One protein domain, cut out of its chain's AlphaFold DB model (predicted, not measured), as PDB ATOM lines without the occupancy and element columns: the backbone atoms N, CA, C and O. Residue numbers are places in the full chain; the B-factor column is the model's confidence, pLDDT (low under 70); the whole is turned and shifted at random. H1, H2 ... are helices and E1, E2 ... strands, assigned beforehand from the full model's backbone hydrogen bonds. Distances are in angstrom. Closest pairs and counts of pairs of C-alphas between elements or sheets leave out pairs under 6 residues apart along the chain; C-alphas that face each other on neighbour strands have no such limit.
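This is residues 3 to 110 of the 360 residues of an uncharacterized protein of Enterococcus florum (UniProt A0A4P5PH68). One long helix, H1, sticks out like a handle from a compact head, and in the head H2 is the middle helix, with H3, H4 and H5 packed round it. A small hairpin of two antiparallel strands, E1 and E2, packs beside residues 31 to 38 of H2. The printed part has 108 residues with five named helices followed by two named strands, in the order H1 H2 H3 H4 H5 E1 E2, and the class is mostly helix. The whole is loose, with a radius of gyration of the C-alphas of 18.4 A, and it spans 63 by 29 by 24 A, the arm H1 making much of the length. Without residues 3 to 20 of H1, which stand free, the body of 90 residues spans 36 by 29 by 26 A.

Begin with H1, residues 3 to 28, which touches no helix. It is close to but not clearly touching H2, residues 31 to 44, at a steep tilt of 59 degrees, the same way; look at the C-alphas of Tyr 27 and Ala 33, their closest, 7.2 A apart. H2 is the hub, touching three helices. With residues 38 to 42 alone it touches H3, residues 47 to 51, where the closest C-alphas, those of Ala 41 and Gln 49, are 6.4 A apart. With residues 42 to 44 alone it touches residues 72 to 77 of H4, which is residues 65 to 77; the two helices are about perpendicular at 84 degrees, and their closest C-alphas, Leu 43 and Ala 76, are 4.7 A apart. H3 and H4 are near each other, with 8 pairs of C-alphas within 10 A. H2 also touches H5, residues 81 to 89, at a steep tilt of 51 degrees, opposite ways, the closest C-alphas being Ala 39 and Val 84 at 5.7 A. H4 and H5 are close but not clearly touching, with the C-alphas of Ala 75 and Val 84 closest at 6.2 A. Further on, E1, residues 94 to 97, and E2, residues 107 to 110, form an antiparallel hairpin at 156 degrees. Between them, find N 95 and O 109 at 2.8 A and N 107 and O 97 at 2.9 A, both within hydrogen-bond range. The closest C-alphas of H2 and E1, those of Arg 31 and Ile 96, are 7.0 A apart. H1 is apart from both strands. In H1, H2, H3, H4 and H5 every O i to N i+4 pair is within hydrogen-bond range.

Find C-alpha 3 at (64.075, -77.239, 4.630); from there H1 runs 37.4 A to C-alpha 28 at (46.558, -45.900, 15.110). H2 then runs 19.9 A from C-alpha 31 to C-alpha 44, and H3 is a short helix from Thr 47 to Glu 51. H4 covers 18.7 A from Lys 65 to Ala 77, and H5 covers 12.1 A from Lys 81 to Asn 89. E1, from Phe 94 to Gln 97, and E2, from Glu 107 to Pro 110, are each 9.7 A long; E2 ends at C-alpha 110, (46.088, -24.704, 14.859).

The two C-alphas farthest apart are those of Lys 3 and Trp 70, at 63.1 A. The printed part has no cut. Its long link is residues 52 to 64, between H3 and H4. The mean pLDDT of the printed part is 84.4; look for values under 70 at residues 3 to 8, 22 to 23, 25 to 28 and 102 to 103.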
ATOM      1  N   LYS A   3      63.483 -78.552   4.276       53.66
ATOM      2  CA  LYS A   3      64.075 -77.239   4.630       53.66
ATOM      3  C   LYS A   3      63.535 -76.058   3.803       53.66
ATOM      4  O   LYS A   3      63.283 -75.000   4.361       53.66
ATOM      5  N   LYS A   4      63.288 -76.232   2.495       54.38
ATOM      6  CA  LYS A   4      62.807 -75.142   1.612       54.38
ATOM      7  C   LYS A   4      61.349 -74.726   1.875       54.38
ATOM      8  O   LYS A   4      61.030 -73.556   1.724       54.38
ATOM      9  N   ARG A   5      60.482 -75.655   2.306       55.09
ATOM     10  CA  ARG A   5      59.083 -75.354   2.673       55.09
ATOM     11  C   ARG A   5      58.977 -74.651   4.032       55.09
ATOM     12  O   ARG A   5      58.190 -73.724   4.151       55.09
ATOM     13  N   GLY A   6      59.807 -75.027   5.011       53.88
ATOM     14  CA  GLY A   6      59.859 -74.349   6.315       53.88
ATOM     15  C   GLY A   6      60.315 -72.890   6.216       53.88
ATOM     16  O   GLY A   6      59.689 -72.017   6.802       53.88
ATOM     17  N   VAL A   7      61.341 -72.610   5.401       65.62
ATOM     18  CA  VAL A   7      61.805 -71.233   5.147       65.62
ATOM     19  C   VAL A   7      60.718 -70.394   4.471       65.62
ATOM     20  O   VAL A   7      60.496 -69.262   4.876       65.62
ATOM     21  N   LEU A   8      59.988 -70.950   3.500       65.75
ATOM     22  CA  LEU A   8      58.940 -70.222   2.778       65.75
ATOM     23  C   LEU A   8      57.734 -69.894   3.679       65.75
ATOM     24  O   LEU A   8      57.236 -68.777   3.635       65.75
ATOM     25  N   VAL A   9      57.332 -70.816   4.563       71.75
ATOM     26  CA  VAL A   9      56.268 -70.584   5.562       71.75
ATOM     27  C   VAL A   9      56.676 -69.529   6.594       71.75
ATOM     28  O   VAL A   9      55.869 -68.664   6.927       71.75
ATOM     29  N   ILE A  10      57.928 -69.549   7.063       73.69
ATOM     30  CA  ILE A  10      58.451 -68.536   7.994       73.69
ATOM     31  C   ILE A  10      58.488 -67.156   7.324       73.69
ATOM     32  O   ILE A  10      58.019 -66.185   7.910       73.69
ATOM     33  N   THR A  11      58.961 -67.059   6.079       73.00
ATOM     34  CA  THR A  11      58.966 -65.790   5.335       73.00
ATOM     35  C   THR A  11      57.547 -65.269   5.097       73.00
ATOM     36  O   THR A  11      57.301 -64.081   5.290       73.00
ATOM     37  N   SER A  12      56.589 -66.133   4.746       72.50
ATOM     38  CA  SER A  12      55.180 -65.743   4.597       72.50
ATOM     39  C   SER A  12      54.567 -65.252   5.912       72.50
ATOM     40  O   SER A  12      53.865 -64.245   5.905       72.50
ATOM     41  N   LEU A  13      54.865 -65.898   7.043       75.38
ATOM     42  CA  LEU A  13      54.418 -65.451   8.368       75.38
ATOM     43  C   LEU A  13      55.014 -64.094   8.755       75.38
ATOM     44  O   LEU A  13      54.294 -63.246   9.276       75.38
ATOM     45  N   ILE A  14      56.295 -63.856   8.458       80.56
ATOM     46  CA  ILE A  14      56.943 -62.559   8.694       80.56
ATOM     47  C   ILE A  14      56.298 -61.474   7.827       80.56
ATOM     48  O   ILE A  14      55.991 -60.402   8.333       80.56
ATOM     49  N   VAL A  15      56.022 -61.747   6.549       78.31
ATOM     50  CA  VAL A  15      55.345 -60.786   5.662       78.31
ATOM     51  C   VAL A  15      53.932 -60.470   6.159       78.31
ATOM     52  O   VAL A  15      53.565 -59.299   6.218       78.31
ATOM     53  N   VAL A  16      53.156 -61.471   6.585       77.12
ATOM     54  CA  VAL A  16      51.820 -61.254   7.170       77.12
ATOM     55  C   VAL A  16      51.908 -60.455   8.473       77.12
ATOM     56  O   VAL A  16      51.121 -59.532   8.665       77.12
ATOM     57  N   ALA A  17      52.886 -60.740   9.338       77.62
ATOM     58  CA  ALA A  17      53.116 -59.980  10.564       77.62
ATOM     59  C   ALA A  17      53.504 -58.522  10.270       77.62
ATOM     60  O   ALA A  17      52.964 -57.612  10.892       77.62
ATOM     61  N   VAL A  18      54.369 -58.275   9.283       76.56
ATOM     62  CA  VAL A  18      54.756 -56.920   8.855       76.56
ATOM     63  C   VAL A  18      53.563 -56.166   8.265       76.56
ATOM     64  O   VAL A  18      53.375 -54.997   8.589       76.56
ATOM     65  N   ILE A  19      52.716 -56.818   7.461       74.69
ATOM     66  CA  ILE A  19      51.489 -56.212   6.914       74.69
ATOM     67  C   ILE A  19      50.485 -55.910   8.032       74.69
ATOM     68  O   ILE A  19      49.897 -54.830   8.040       74.69
ATOM     69  N   ALA A  20      50.307 -56.818   8.996       72.88
ATOM     70  CA  ALA A  20      49.420 -56.614  10.138       72.88
ATOM     71  C   ALA A  20      49.910 -55.470  11.041       72.88
ATOM     72  O   ALA A  20      49.118 -54.614  11.427       72.88
ATOM     73  N   VAL A  21      51.217 -55.399  11.313       74.44
ATOM     74  CA  VAL A  21      51.848 -54.304  12.067       74.44
ATOM     75  C   VAL A  21      51.736 -52.983  11.304       74.44
ATOM     76  O   VAL A  21      51.356 -51.977  11.894       74.44
ATOM     77  N   ALA A  22      51.984 -52.968   9.993       68.75
ATOM     78  CA  ALA A  22      51.817 -51.774   9.165       68.75
ATOM     79  C   ALA A  22      50.351 -51.314   9.092       68.75
ATOM     80  O   ALA A  22      50.082 -50.116   9.143       68.75
ATOM     81  N   GLY A  23      49.397 -52.247   9.015       69.25
ATOM     82  CA  GLY A  23      47.962 -51.962   9.047       69.25
ATOM     83  C   GLY A  23      47.501 -51.415  10.398       69.25
ATOM     84  O   GLY A  23      46.785 -50.415  10.438       69.25
ATOM     85  N   PHE A  24      47.968 -52.009  11.499       71.44
ATOM     86  CA  PHE A  24      47.709 -51.530  12.856       71.44
ATOM     87  C   PHE A  24      48.296 -50.133  13.074       71.44
ATOM     88  O   PHE A  24      47.577 -49.233  13.500       71.44
ATOM     89  N   LEU A  25      49.558 -49.912  12.687       66.12
ATOM     90  CA  LEU A  25      50.218 -48.610  12.804       66.12
ATOM     91  C   LEU A  25      49.507 -47.543  11.963       66.12
ATOM     92  O   LEU A  25      49.226 -46.454  12.463       66.12
ATOM     93  N   ARG A  26      49.100 -47.877  10.733       65.81
ATOM     94  CA  ARG A  26      48.316 -46.985   9.864       65.81
ATOM     95  C   ARG A  26      46.948 -46.631  10.458       65.81
ATOM     96  O   ARG A  26      46.498 -45.499  10.292       65.81
ATOM     97  N   TYR A  27      46.294 -47.564  11.149       67.94
ATOM     98  CA  TYR A  27      45.033 -47.307  11.850       67.94
ATOM     99  C   TYR A  27      45.243 -46.393  13.068       67.94
ATOM    100  O   TYR A  27      44.563 -45.373  13.199       67.94
ATOM    101  N   THR A  28      46.243 -46.687  13.904       67.81
ATOM    102  CA  THR A  28      46.558 -45.900  15.110       67.81
ATOM    103  C   THR A  28      47.108 -44.505  14.817       67.81
ATOM    104  O   THR A  28      47.052 -43.636  15.686       67.81
ATOM    105  N   ASN A  29      47.634 -44.287  13.612       76.69
ATOM    106  CA  ASN A  29      48.187 -43.013  13.150       76.69
ATOM    107  C   ASN A  29      47.243 -42.252  12.204       76.69
ATOM    108  O   ASN A  29      47.629 -41.244  11.612       76.69
ATOM    109  N   SER A  30      46.009 -42.731  12.042       80.19
ATOM    110  CA  SER A  30      44.988 -42.058  11.239       80.19
ATOM    111  C   SER A  30      44.572 -40.710  11.846       80.19
ATOM    112  O   SER A  30      44.689 -40.501  13.053       80.19
ATOM    113  N   ARG A  31      44.024 -39.805  11.013       84.50
ATOM    114  CA  ARG A  31      43.470 -38.499  11.441       84.50
ATOM    115  C   ARG A  31      42.539 -38.658  12.646       84.50
ATOM    116  O   ARG A  31      42.712 -37.972  13.644       84.50
ATOM    117  N   GLN A  32      41.602 -39.598  12.559       85.44
ATOM    118  CA  GLN A  32      40.605 -39.823  13.602       85.44
ATOM    119  C   GLN A  32      41.238 -40.338  14.901       85.44
ATOM    120  O   GLN A  32      40.992 -39.763  15.956       85.44
ATOM    121  N   ALA A  33      42.136 -41.327  14.820       85.75
ATOM    122  CA  ALA A  33      42.828 -41.857  15.995       85.75
ATOM    123  C   ALA A  33      43.733 -40.814  16.679       85.75
ATOM    124  O   ALA A  33      43.818 -40.791  17.908       85.75
ATOM    125  N   THR A  34      44.392 -39.937  15.911       88.06
ATOM    126  CA  THR A  34      45.146 -38.805  16.469       88.06
ATOM    127  C   THR A  34      44.213 -37.845  17.203       88.06
ATOM    128  O   THR A  34      44.473 -37.528  18.361       88.06
ATOM    129  N   VAL A  35      43.134 -37.388  16.559       91.44
ATOM    130  CA  VAL A  35      42.203 -36.415  17.155       91.44
ATOM    131  C   VAL A  35      41.550 -36.973  18.421       91.44
ATOM    132  O   VAL A  35      41.504 -36.273  19.431       91.44
ATOM    133  N   ASP A  36      41.136 -38.241  18.412       92.00
ATOM    134  CA  ASP A  36      40.595 -38.925  19.590       92.00
ATOM    135  C   ASP A  36      41.593 -38.972  20.750       92.00
ATOM    136  O   ASP A  36      41.243 -38.617  21.878       92.00
ATOM    137  N   ARG A  37      42.850 -39.346  20.475       91.31
ATOM    138  CA  ARG A  37      43.913 -39.400  21.489       91.31
ATOM    139  C   ARG A  37      44.203 -38.019  22.074       91.31
ATOM    140  O   ARG A  37      44.349 -37.882  23.285       91.31
ATOM    141  N   VAL A  38      44.272 -36.990  21.228       93.12
ATOM    142  CA  VAL A  38      44.485 -35.610  21.684       93.12
ATOM    143  C   VAL A  38      43.294 -35.129  22.514       93.12
ATOM    144  O   VAL A  38      43.505 -34.534  23.568       93.12
ATOM    145  N   ALA A  39      42.057 -35.429  22.111       94.06
ATOM    146  CA  ALA A  39      40.865 -35.079  22.881       94.06
ATOM    147  C   ALA A  39      40.852 -35.736  24.272       94.06
ATOM    148  O   ALA A  39      40.560 -35.070  25.268       94.06
ATOM    149  N   GLU A  40      41.212 -37.019  24.355       93.94
ATOM    150  CA  GLU A  40      41.357 -37.736  25.626       93.94
ATOM    151  C   GLU A  40      42.451 -37.125  26.501       93.94
ATOM    152  O   GLU A  40      42.210 -36.856  27.678       93.94
ATOM    153  N   ALA A  41      43.617 -36.817  25.926       93.56
ATOM    154  CA  ALA A  41      44.717 -36.189  26.648       93.56
ATOM    155  C   ALA A  41      44.356 -34.781  27.164       93.56
ATOM    156  O   ALA A  41      44.707 -34.438  28.295       93.56
ATOM    157  N   LEU A  42      43.612 -33.981  26.385       94.00
ATOM    158  CA  LEU A  42      43.113 -32.664  26.805       94.00
ATOM    159  C   LEU A  42      42.154 -32.779  27.996       94.00
ATOM    160  O   LEU A  42      42.304 -32.045  28.973       94.00
ATOM    161  N   LEU A  43      41.203 -33.719  27.954       93.44
ATOM    162  CA  LEU A  43      40.256 -33.943  29.052       93.44
ATOM    163  C   LEU A  43      40.928 -34.513  30.306       93.44
ATOM    164  O   LEU A  43      40.631 -34.069  31.416       93.44
ATOM    165  N   ALA A  44      41.860 -35.452  30.130       92.12
ATOM    166  CA  ALA A  44      42.641 -36.046  31.211       92.12
ATOM    167  C   ALA A  44      43.721 -35.101  31.767       92.12
ATOM    168  O   ALA A  44      44.317 -35.397  32.801       92.12
ATOM    169  N   LYS A  45      43.967 -33.960  31.105       90.25
ATOM    170  CA  LYS A  45      45.056 -33.019  31.409       90.25
ATOM    171  C   LYS A  45      46.434 -33.702  31.404       90.25
ATOM    172  O   LYS A  45      47.307 -33.335  32.190       90.25
ATOM    173  N   ASP A  46      46.634 -34.678  30.516       89.75
ATOM    174  CA  ASP A  46      47.895 -35.412  30.377       89.75
ATOM    175  C   ASP A  46      48.946 -34.529  29.688       89.75
ATOM    176  O   ASP A  46      49.084 -34.489  28.463       89.75
ATOM    177  N   THR A  47      49.707 -33.788  30.494       84.06
ATOM    178  CA  THR A  47      50.716 -32.843  30.001       84.06
ATOM    179  C   THR A  47      51.831 -33.514  29.205       84.06
ATOM    180  O   THR A  47      52.418 -32.862  28.347       84.06
ATOM    181  N   LYS A  48      52.123 -34.795  29.467       85.69
ATOM    182  CA  LYS A  48      53.195 -35.533  28.789       85.69
ATOM    183  C   LYS A  48      52.780 -35.903  27.369       85.69
ATOM    184  O   LYS A  48      53.564 -35.733  26.439       85.69
ATOM    185  N   GLN A  49      51.543 -36.364  27.183       84.19
ATOM    186  CA  GLN A  49      51.014 -36.625  25.842       84.19
ATOM    187  C   GLN A  49      50.818 -35.339  25.034       84.19
ATOM    188  O   GLN A  49      51.054 -35.332  23.825       84.19
ATOM    189  N   LEU A  50      50.433 -34.246  25.696       87.25
ATOM    190  CA  LEU A  50      50.174 -32.959  25.049       87.25
ATOM    191  C   LEU A  50      51.436 -32.151  24.711       87.25
ATOM    192  O   LEU A  50      51.361 -31.238  23.891       87.25
ATOM    193  N   GLU A  51      52.592 -32.453  25.310       82.81
ATOM    194  CA  GLU A  51      53.832 -31.687  25.102       82.81
ATOM    195  C   GLU A  51      54.228 -31.609  23.619       82.81
ATOM    196  O   GLU A  51      54.557 -30.526  23.115       82.81
ATOM    197  N   ASN A  52      54.102 -32.743  22.926       83.25
ATOM    198  CA  ASN A  52      54.429 -32.914  21.511       83.25
ATOM    199  C   ASN A  52      53.267 -32.576  20.567       83.25
ATOM    200  O   ASN A  52      53.402 -32.733  19.358       83.25
ATOM    201  N   GLN A  53      52.133 -32.120  21.099       87.62
ATOM    202  CA  GLN A  53      51.001 -31.653  20.303       87.62
ATOM    203  C   GLN A  53      51.080 -30.136  20.114       87.62
ATOM    204  O   GLN A  53      51.669 -29.424  20.939       87.62
ATOM    205  N   PHE A  54      50.495 -29.645  19.017       90.25
ATOM    206  CA  PHE A  54      50.463 -28.222  18.658       90.25
ATOM    207  C   PHE A  54      51.865 -27.590  18.712       90.25
ATOM    208  O   PHE A  54      52.111 -26.645  19.458       90.25
ATOM    209  N   VAL A  55      52.846 -28.174  18.014       90.44
ATOM    210  CA  VAL A  55      54.232 -27.661  18.015       90.44
ATOM    211  C   VAL A  55      54.356 -26.410  17.146       90.44
ATOM    212  O   VAL A  55      55.113 -25.494  17.481       90.44
ATOM    213  N   ARG A  56      53.603 -26.364  16.046       94.12
ATOM    214  CA  ARG A  56      53.562 -25.256  15.091       94.12
ATOM    215  C   ARG A  56      52.125 -24.938  14.714       94.12
ATOM    216  O   ARG A  56      51.274 -25.818  14.804       94.12
ATOM    217  N   PHE A  57      51.890 -23.697  14.319       95.50
ATOM    218  CA  PHE A  57      50.678 -23.271  13.635       95.50
ATOM    219  C   PHE A  57      50.693 -23.748  12.176       95.50
ATOM    220  O   PHE A  57      51.732 -24.174  11.664       95.50
ATOM    221  N   SER A  58      49.547 -23.667  11.500       93.50
ATOM    222  CA  SER A  58      49.405 -24.027  10.080       93.50
ATOM    223  C   SER A  58      50.289 -23.185   9.147       93.50
ATOM    224  O   SER A  58      50.676 -23.646   8.082       93.50
ATOM    225  N   ASP A  59      50.657 -21.970   9.557       92.81
ATOM    226  CA  ASP A  59      51.587 -21.086   8.838       92.81
ATOM    227  C   ASP A  59      53.076 -21.394   9.117       92.81
ATOM    228  O   ASP A  59      53.970 -20.723   8.604       92.81
ATOM    229  N   GLY A  60      53.359 -22.412   9.935       92.00
ATOM    230  CA  GLY A  60      54.704 -22.848  10.291       92.00
ATOM    231  C   GLY A  60      55.324 -22.144  11.503       92.00
ATOM    232  O   GLY A  60      56.371 -22.610  11.973       92.00
ATOM    233  N   GLN A  61      54.702 -21.095  12.057       93.94
ATOM    234  CA  GLN A  61      55.192 -20.427  13.266       93.94
ATOM    235  C   GLN A  61      55.178 -21.382  14.465       93.94
ATOM    236  O   GLN A  61      54.297 -22.230  14.610       93.94
ATOM    237  N   LYS A  62      56.159 -21.265  15.364       93.69
ATOM    238  CA  LYS A  62      56.234 -22.116  16.559       93.69
ATOM    239  C   LYS A  62      55.182 -21.694  17.583       93.69
ATOM    240  O   LYS A  62      55.096 -20.527  17.950       93.69
ATOM    241  N   VAL A  63      54.459 -22.662  18.138       92.81
ATOM    242  CA  VAL A  63      53.503 -22.397  19.216       92.81
ATOM    243  C   VAL A  63      54.242 -22.237  20.545       92.81
ATOM    244  O   VAL A  63      55.014 -23.108  20.968       92.81
ATOM    245  N   SER A  64      53.978 -21.135  21.248       90.31
ATOM    246  CA  SER A  64      54.570 -20.880  22.562       90.31
ATOM    247  C   SER A  64      54.012 -21.820  23.643       90.31
ATOM    248  O   SER A  64      52.859 -22.262  23.602       90.31
ATOM    249  N   LYS A  65      54.822 -22.116  24.672       89.44
ATOM    250  CA  LYS A  65      54.392 -22.946  25.817       89.44
ATOM    251  C   LYS A  65      53.173 -22.349  26.533       89.44
ATOM    252  O   LYS A  65      52.296 -23.091  26.970       89.44
ATOM    253  N   ASN A  66      53.121 -21.023  26.637       88.69
ATOM    254  CA  ASN A  66      52.030 -20.302  27.289       88.69
ATOM    255  C   ASN A  66      50.720 -20.420  26.500       88.69
ATOM    256  O   ASN A  66      49.704 -20.790  27.086       88.69
ATOM    257  N   SER A  67      50.771 -20.225  25.178       89.81
ATOM    258  CA  SER A  67      49.610 -20.368  24.291       89.81
ATOM    259  C   SER A  67      48.991 -21.770  24.391       89.81
ATOM    260  O   SER A  67      47.795 -21.908  24.663       89.81
ATOM    261  N   LYS A  68      49.825 -22.825  24.351       91.44
ATOM    262  CA  LYS A  68      49.382 -24.210  24.600       91.44
ATOM    263  C   LYS A  68      48.708 -24.379  25.956       91.44
ATOM    264  O   LYS A  68      47.615 -24.928  26.050       91.44
ATOM    265  N   LYS A  69      49.355 -23.899  27.023       90.38
ATOM    266  CA  LYS A  69      48.855 -24.036  28.396       90.38
ATOM    267  C   LYS A  69      47.475 -23.400  28.568       90.38
ATOM    268  O   LYS A  69      46.628 -23.977  29.252       90.38
ATOM    269  N   TRP A  70      47.243 -22.228  27.980       90.38
ATOM    270  CA  TRP A  70      45.941 -21.568  28.048       90.38
ATOM    271  C   TRP A  70      44.885 -22.325  27.250       90.38
ATOM    272  O   TRP A  70      43.810 -22.580  27.789       90.38
ATOM    273  N   PHE A  71      45.202 -22.749  26.025       92.31
ATOM    274  CA  PHE A  71      44.290 -23.542  25.202       92.31
ATOM    275  C   PHE A  71      43.899 -24.865  25.876       92.31
ATOM    276  O   PHE A  71      42.717 -25.188  25.972       92.31
ATOM    277  N   PHE A  72      44.858 -25.604  26.446       92.38
ATOM    278  CA  PHE A  72      44.583 -26.882  27.117       92.38
ATOM    279  C   PHE A  72      43.605 -26.730  28.280       92.38
ATOM    280  O   PHE A  72      42.740 -27.582  28.480       92.38
ATOM    281  N   ARG A  73      43.698 -25.628  29.032       89.50
ATOM    282  CA  ARG A  73      42.751 -25.326  30.114       89.50
ATOM    283  C   ARG A  73      41.340 -25.091  29.583       89.50
ATOM    284  O   ARG A  73      40.392 -25.581  30.192       89.50
ATOM    285  N   GLN A  74      41.209 -24.376  28.468       91.38
ATOM    286  CA  GLN A  74      39.918 -24.106  27.831       91.38
ATOM    287  C   GLN A  74      39.295 -25.385  27.264       91.38
ATOM    288  O   GLN A  74      38.153 -25.705  27.580       91.38
ATOM    289  N   ALA A  75      40.066 -26.174  26.513       92.12
ATOM    290  CA  ALA A  75      39.592 -27.438  25.961       92.12
ATOM    291  C   ALA A  75      39.169 -28.421  27.068       92.12
ATOM    292  O   ALA A  75      38.097 -29.020  26.993       92.12
ATOM    293  N   ALA A  76      39.948 -28.527  28.152       90.69
ATOM    294  CA  ALA A  76      39.585 -29.345  29.309       90.69
ATOM    295  C   ALA A  76      38.289 -28.866  29.997       90.69
ATOM    296  O   ALA A  76      37.540 -29.675  30.548       90.69
ATOM    297  N   ALA A  77      37.994 -27.561  29.961       91.56
ATOM    298  CA  ALA A  77      36.779 -26.989  30.544       91.56
ATOM    299  C   ALA A  77      35.495 -27.370  29.782       91.56
ATOM    300  O   ALA A  77      34.408 -27.276  30.355       91.56
ATOM    301  N   LEU A  78      35.600 -27.878  28.547       91.12
ATOM    302  CA  LEU A  78      34.452 -28.386  27.786       91.12
ATOM    303  C   LEU A  78      33.839 -29.654  28.404       91.12
ATOM    304  O   LEU A  78      32.668 -29.940  28.138       91.12
ATOM    305  N   LYS A  79      34.599 -30.389  29.235       90.12
ATOM    306  CA  LYS A  79      34.236 -31.606  30.004       90.12
ATOM    307  C   LYS A  79      33.734 -32.818  29.200       90.12
ATOM    308  O   LYS A  79      33.828 -33.936  29.691       90.12
ATOM    309  N   LYS A  80      33.184 -32.626  28.001       93.12
ATOM    310  CA  LYS A  80      32.596 -33.667  27.147       93.12
ATOM    311  C   LYS A  80      33.499 -33.943  25.949       93.12
ATOM    312  O   LYS A  80      33.838 -33.004  25.228       93.12
ATOM    313  N   LYS A  81      33.815 -35.222  25.701       92.69
ATOM    314  CA  LYS A  81      34.669 -35.663  24.580       92.69
ATOM    315  C   LYS A  81      34.147 -35.162  23.237       92.69
ATOM    316  O   LYS A  81      34.906 -34.525  22.521       92.69
ATOM    317  N   ASP A  82      32.851 -35.300  22.969       93.06
ATOM    318  CA  ASP A  82      32.246 -34.867  21.699       93.06
ATOM    319  C   ASP A  82      32.455 -33.375  21.402       93.06
ATOM    320  O   ASP A  82      32.650 -32.995  20.253       93.06
ATOM    321  N   ARG A  83      32.477 -32.515  22.432       93.69
ATOM    322  CA  ARG A  83      32.735 -31.074  22.260       93.69
ATOM    323  C   ARG A  83      34.196 -30.786  21.931       93.69
ATOM    324  O   ARG A  83      34.471 -29.913  21.117       93.69
ATOM    325  N   VAL A  84      35.122 -31.514  22.552       93.31
ATOM    326  CA  VAL A  84      36.556 -31.402  22.249       93.31
ATOM    327  C   VAL A  84      36.845 -31.957  20.852       93.31
ATOM    328  O   VAL A  84      37.607 -31.355  20.105       93.31
ATOM    329  N   LEU A  85      36.195 -33.058  20.463       94.19
ATOM    330  CA  LEU A  85      36.287 -33.608  19.110       94.19
ATOM    331  C   LEU A  85      35.731 -32.645  18.062       94.19
ATOM    332  O   LEU A  85      36.364 -32.473  17.026       94.19
ATOM    333  N   ALA A  86      34.585 -32.012  18.325       93.12
ATOM    334  CA  ALA A  86      34.027 -30.997  17.435       93.12
ATOM    335  C   ALA A  86      34.993 -29.815  17.263       93.12
ATOM    336  O   ALA A  86      35.257 -29.419  16.137       93.12
ATOM    337  N   LEU A  87      35.589 -29.327  18.360       93.94
ATOM    338  CA  LEU A  87      36.598 -28.266  18.329       93.94
ATOM    339  C   LEU A  87      37.816 -28.649  17.474       93.94
ATOM    340  O   LEU A  87      38.220 -27.881  16.613       93.94
ATOM    341  N   LEU A  88      38.413 -29.822  17.712       93.50
ATOM    342  CA  LEU A  88      39.639 -30.250  17.025       93.50
ATOM    343  C   LEU A  88      39.423 -30.616  15.549       93.50
ATOM    344  O   LEU A  88      40.379 -30.592  14.779       93.50
ATOM    345  N   ASN A  89      38.202 -30.995  15.167       92.88
ATOM    346  CA  ASN A  89      37.849 -31.293  13.777       92.88
ATOM    347  C   ASN A  89      37.337 -30.073  13.005       92.88
ATOM    348  O   ASN A  89      37.058 -30.209  11.815       92.88
ATOM    349  N   ASP A  90      37.204 -28.918  13.654       93.94
ATOM    350  CA  ASP A  90      36.788 -27.688  12.997       93.94
ATOM    351  C   ASP A  90      37.896 -27.198  12.050       93.94
ATOM    352  O   ASP A  90      38.965 -26.754  12.479       93.94
ATOM    353  N   GLU A  91      37.637 -27.298  10.746       92.12
ATOM    354  CA  GLU A  91      38.586 -26.943   9.688       92.12
ATOM    355  C   GLU A  91      38.800 -25.424   9.577       92.12
ATOM    356  O   GLU A  91      39.777 -24.970   8.971       92.12
ATOM    357  N   GLU A  92      37.941 -24.608  10.198       92.38
ATOM    358  CA  GLU A  92      38.166 -23.169  10.340       92.38
ATOM    359  C   GLU A  92      39.238 -22.869  11.397       92.38
ATOM    360  O   GLU A  92      39.957 -21.871  11.270       92.38
ATOM    361  N   LEU A  93      39.423 -23.773  12.365       94.00
ATOM    362  CA  LEU A  93      40.296 -23.610  13.530       94.00
ATOM    363  C   LEU A  93      41.605 -24.400  13.426       94.00
ATOM    364  O   LEU A  93      42.649 -23.924  13.882       94.00
ATOM    365  N   PHE A  94      41.564 -25.589  12.824       94.50
ATOM    366  CA  PHE A  94      42.697 -26.506  12.726       94.50
ATOM    367  C   PHE A  94      42.847 -27.072  11.314       94.50
ATOM    368  O   PHE A  94      41.880 -27.412  10.641       94.50
ATOM    369  N   GLU A  95      44.090 -27.237  10.886       93.00
ATOM    370  CA  GLU A  95      44.464 -28.041   9.732       93.00
ATOM    371  C   GLU A  95      45.040 -29.369  10.226       93.00
ATOM    372  O   GLU A  95      45.892 -29.391  11.114       93.00
ATOM    373  N   ILE A  96      44.582 -30.494   9.670       89.75
ATOM    374  CA  ILE A  96      45.106 -31.812  10.043       89.75
ATOM    375  C   ILE A  96      45.884 -32.402   8.874       89.75
ATOM    376  O   ILE A  96      45.305 -32.877   7.894       89.75
ATOM    377  N   GLN A  97      47.208 -32.408   9.006       87.06
ATOM    378  CA  GLN A  97      48.115 -32.955   8.004       87.06
ATOM    379  C   GLN A  97      48.404 -34.429   8.288       87.06
ATOM    380  O   GLN A  97      48.531 -34.861   9.435       87.06
ATOM    381  N   LYS A  98      48.502 -35.239   7.228       80.88
ATOM    382  CA  LYS A  98      48.928 -36.638   7.365       80.88
ATOM    383  C   LYS A  98      50.372 -36.680   7.859       80.88
ATOM    384  O   LYS A  98      51.188 -35.866   7.437       80.88
ATOM    385  N   GLY A  99      50.683 -37.660   8.706       74.12
ATOM    386  CA  GLY A  99      52.055 -37.900   9.139       74.12
ATOM    387  C   GLY A  99      52.985 -38.120   7.943       74.12
ATOM    388  O   GLY A  99      52.563 -38.623   6.899       74.12
ATOM    389  N   ALA A 100      54.256 -37.743   8.107       72.75
ATOM    390  CA  ALA A 100      55.263 -37.796   7.039       72.75
ATOM    391  C   ALA A 100      55.453 -39.207   6.436       72.75
ATOM    392  O   ALA A 100      55.946 -39.352   5.322       72.75
ATOM    393  N   ASP A 101      55.058 -40.243   7.177       73.88
ATOM    394  CA  ASP A 101      55.027 -41.638   6.759       73.88
ATOM    395  C   ASP A 101      53.891 -42.384   7.506       73.88
ATOM    396  O   ASP A 101      53.344 -41.855   8.479       73.88
ATOM    397  N   PRO A 102      53.509 -43.611   7.091       65.25
ATOM    398  CA  PRO A 102      52.425 -44.380   7.721       65.25
ATOM    399  C   PRO A 102      52.641 -44.729   9.206       65.25
ATOM    400  O   PRO A 102      51.710 -45.189   9.874       65.25
ATOM    401  N   PHE A 103      53.856 -44.542   9.724       69.75
ATOM    402  CA  PHE A 103      54.242 -44.822  11.103       69.75
ATOM    403  C   PHE A 103      54.248 -43.570  11.988       69.75
ATOM    404  O   PHE A 103      54.368 -43.702  13.208       69.75
ATOM    405  N   LYS A 104      54.043 -42.379  11.412       78.88
ATOM    406  CA  LYS A 104      53.874 -41.127  12.153       78.88
ATOM    407  C   LYS A 104      52.399 -40.738  12.260       78.88
ATOM    408  O   LYS A 104      51.682 -40.815  11.260       78.88
ATOM    409  N   PRO A 105      51.931 -40.310  13.447       80.50
ATOM    410  CA  PRO A 105      50.569 -39.818  13.606       80.50
ATOM    411  C   PRO A 105      50.337 -38.575  12.743       80.50
ATOM    412  O   PRO A 105      51.277 -37.848  12.423       80.50
ATOM    413  N   ALA A 106      49.075 -38.323  12.392       86.31
ATOM    414  CA  ALA A 106      48.675 -37.036  11.831       86.31
ATOM    415  C   ALA A 106      49.066 -35.879  12.770       86.31
ATOM    416  O   ALA A 106      49.081 -36.052  13.990       86.31
ATOM    417  N   GLU A 107      49.349 -34.708  12.206       89.31
ATOM    418  CA  GLU A 107      49.649 -33.490  12.960       89.31
ATOM    419  C   GLU A 107      48.429 -32.569  12.960       89.31
ATOM    420  O   GLU A 107      47.853 -32.297  11.909       89.31
ATOM    421  N   ILE A 108      48.030 -32.100  14.147       92.12
ATOM    422  CA  ILE A 108      46.972 -31.098  14.312       92.12
ATOM    423  C   ILE A 108      47.644 -29.728  14.403       92.12
ATOM    424  O   ILE A 108      48.311 -29.418  15.395       92.12
ATOM    425  N   LEU A 109      47.468 -28.919  13.365       94.12
ATOM    426  CA  LEU A 109      48.047 -27.591  13.231       94.12
ATOM    427  C   LEU A 109      46.958 -26.541  13.499       94.12
ATOM    428  O   LEU A 109      46.038 -26.398  12.698       94.12
ATOM    429  N   PRO A 110      47.011 -25.801  14.617       95.88
ATOM    430  CA  PRO A 110      46.088 -24.704  14.859       95.88
ATOM    431  C   PRO A 110      46.351 -23.576  13.864       95.88
ATOM    432  O   PRO A 110      47.504 -23.300  13.522       95.88
TER     433      PRO A 110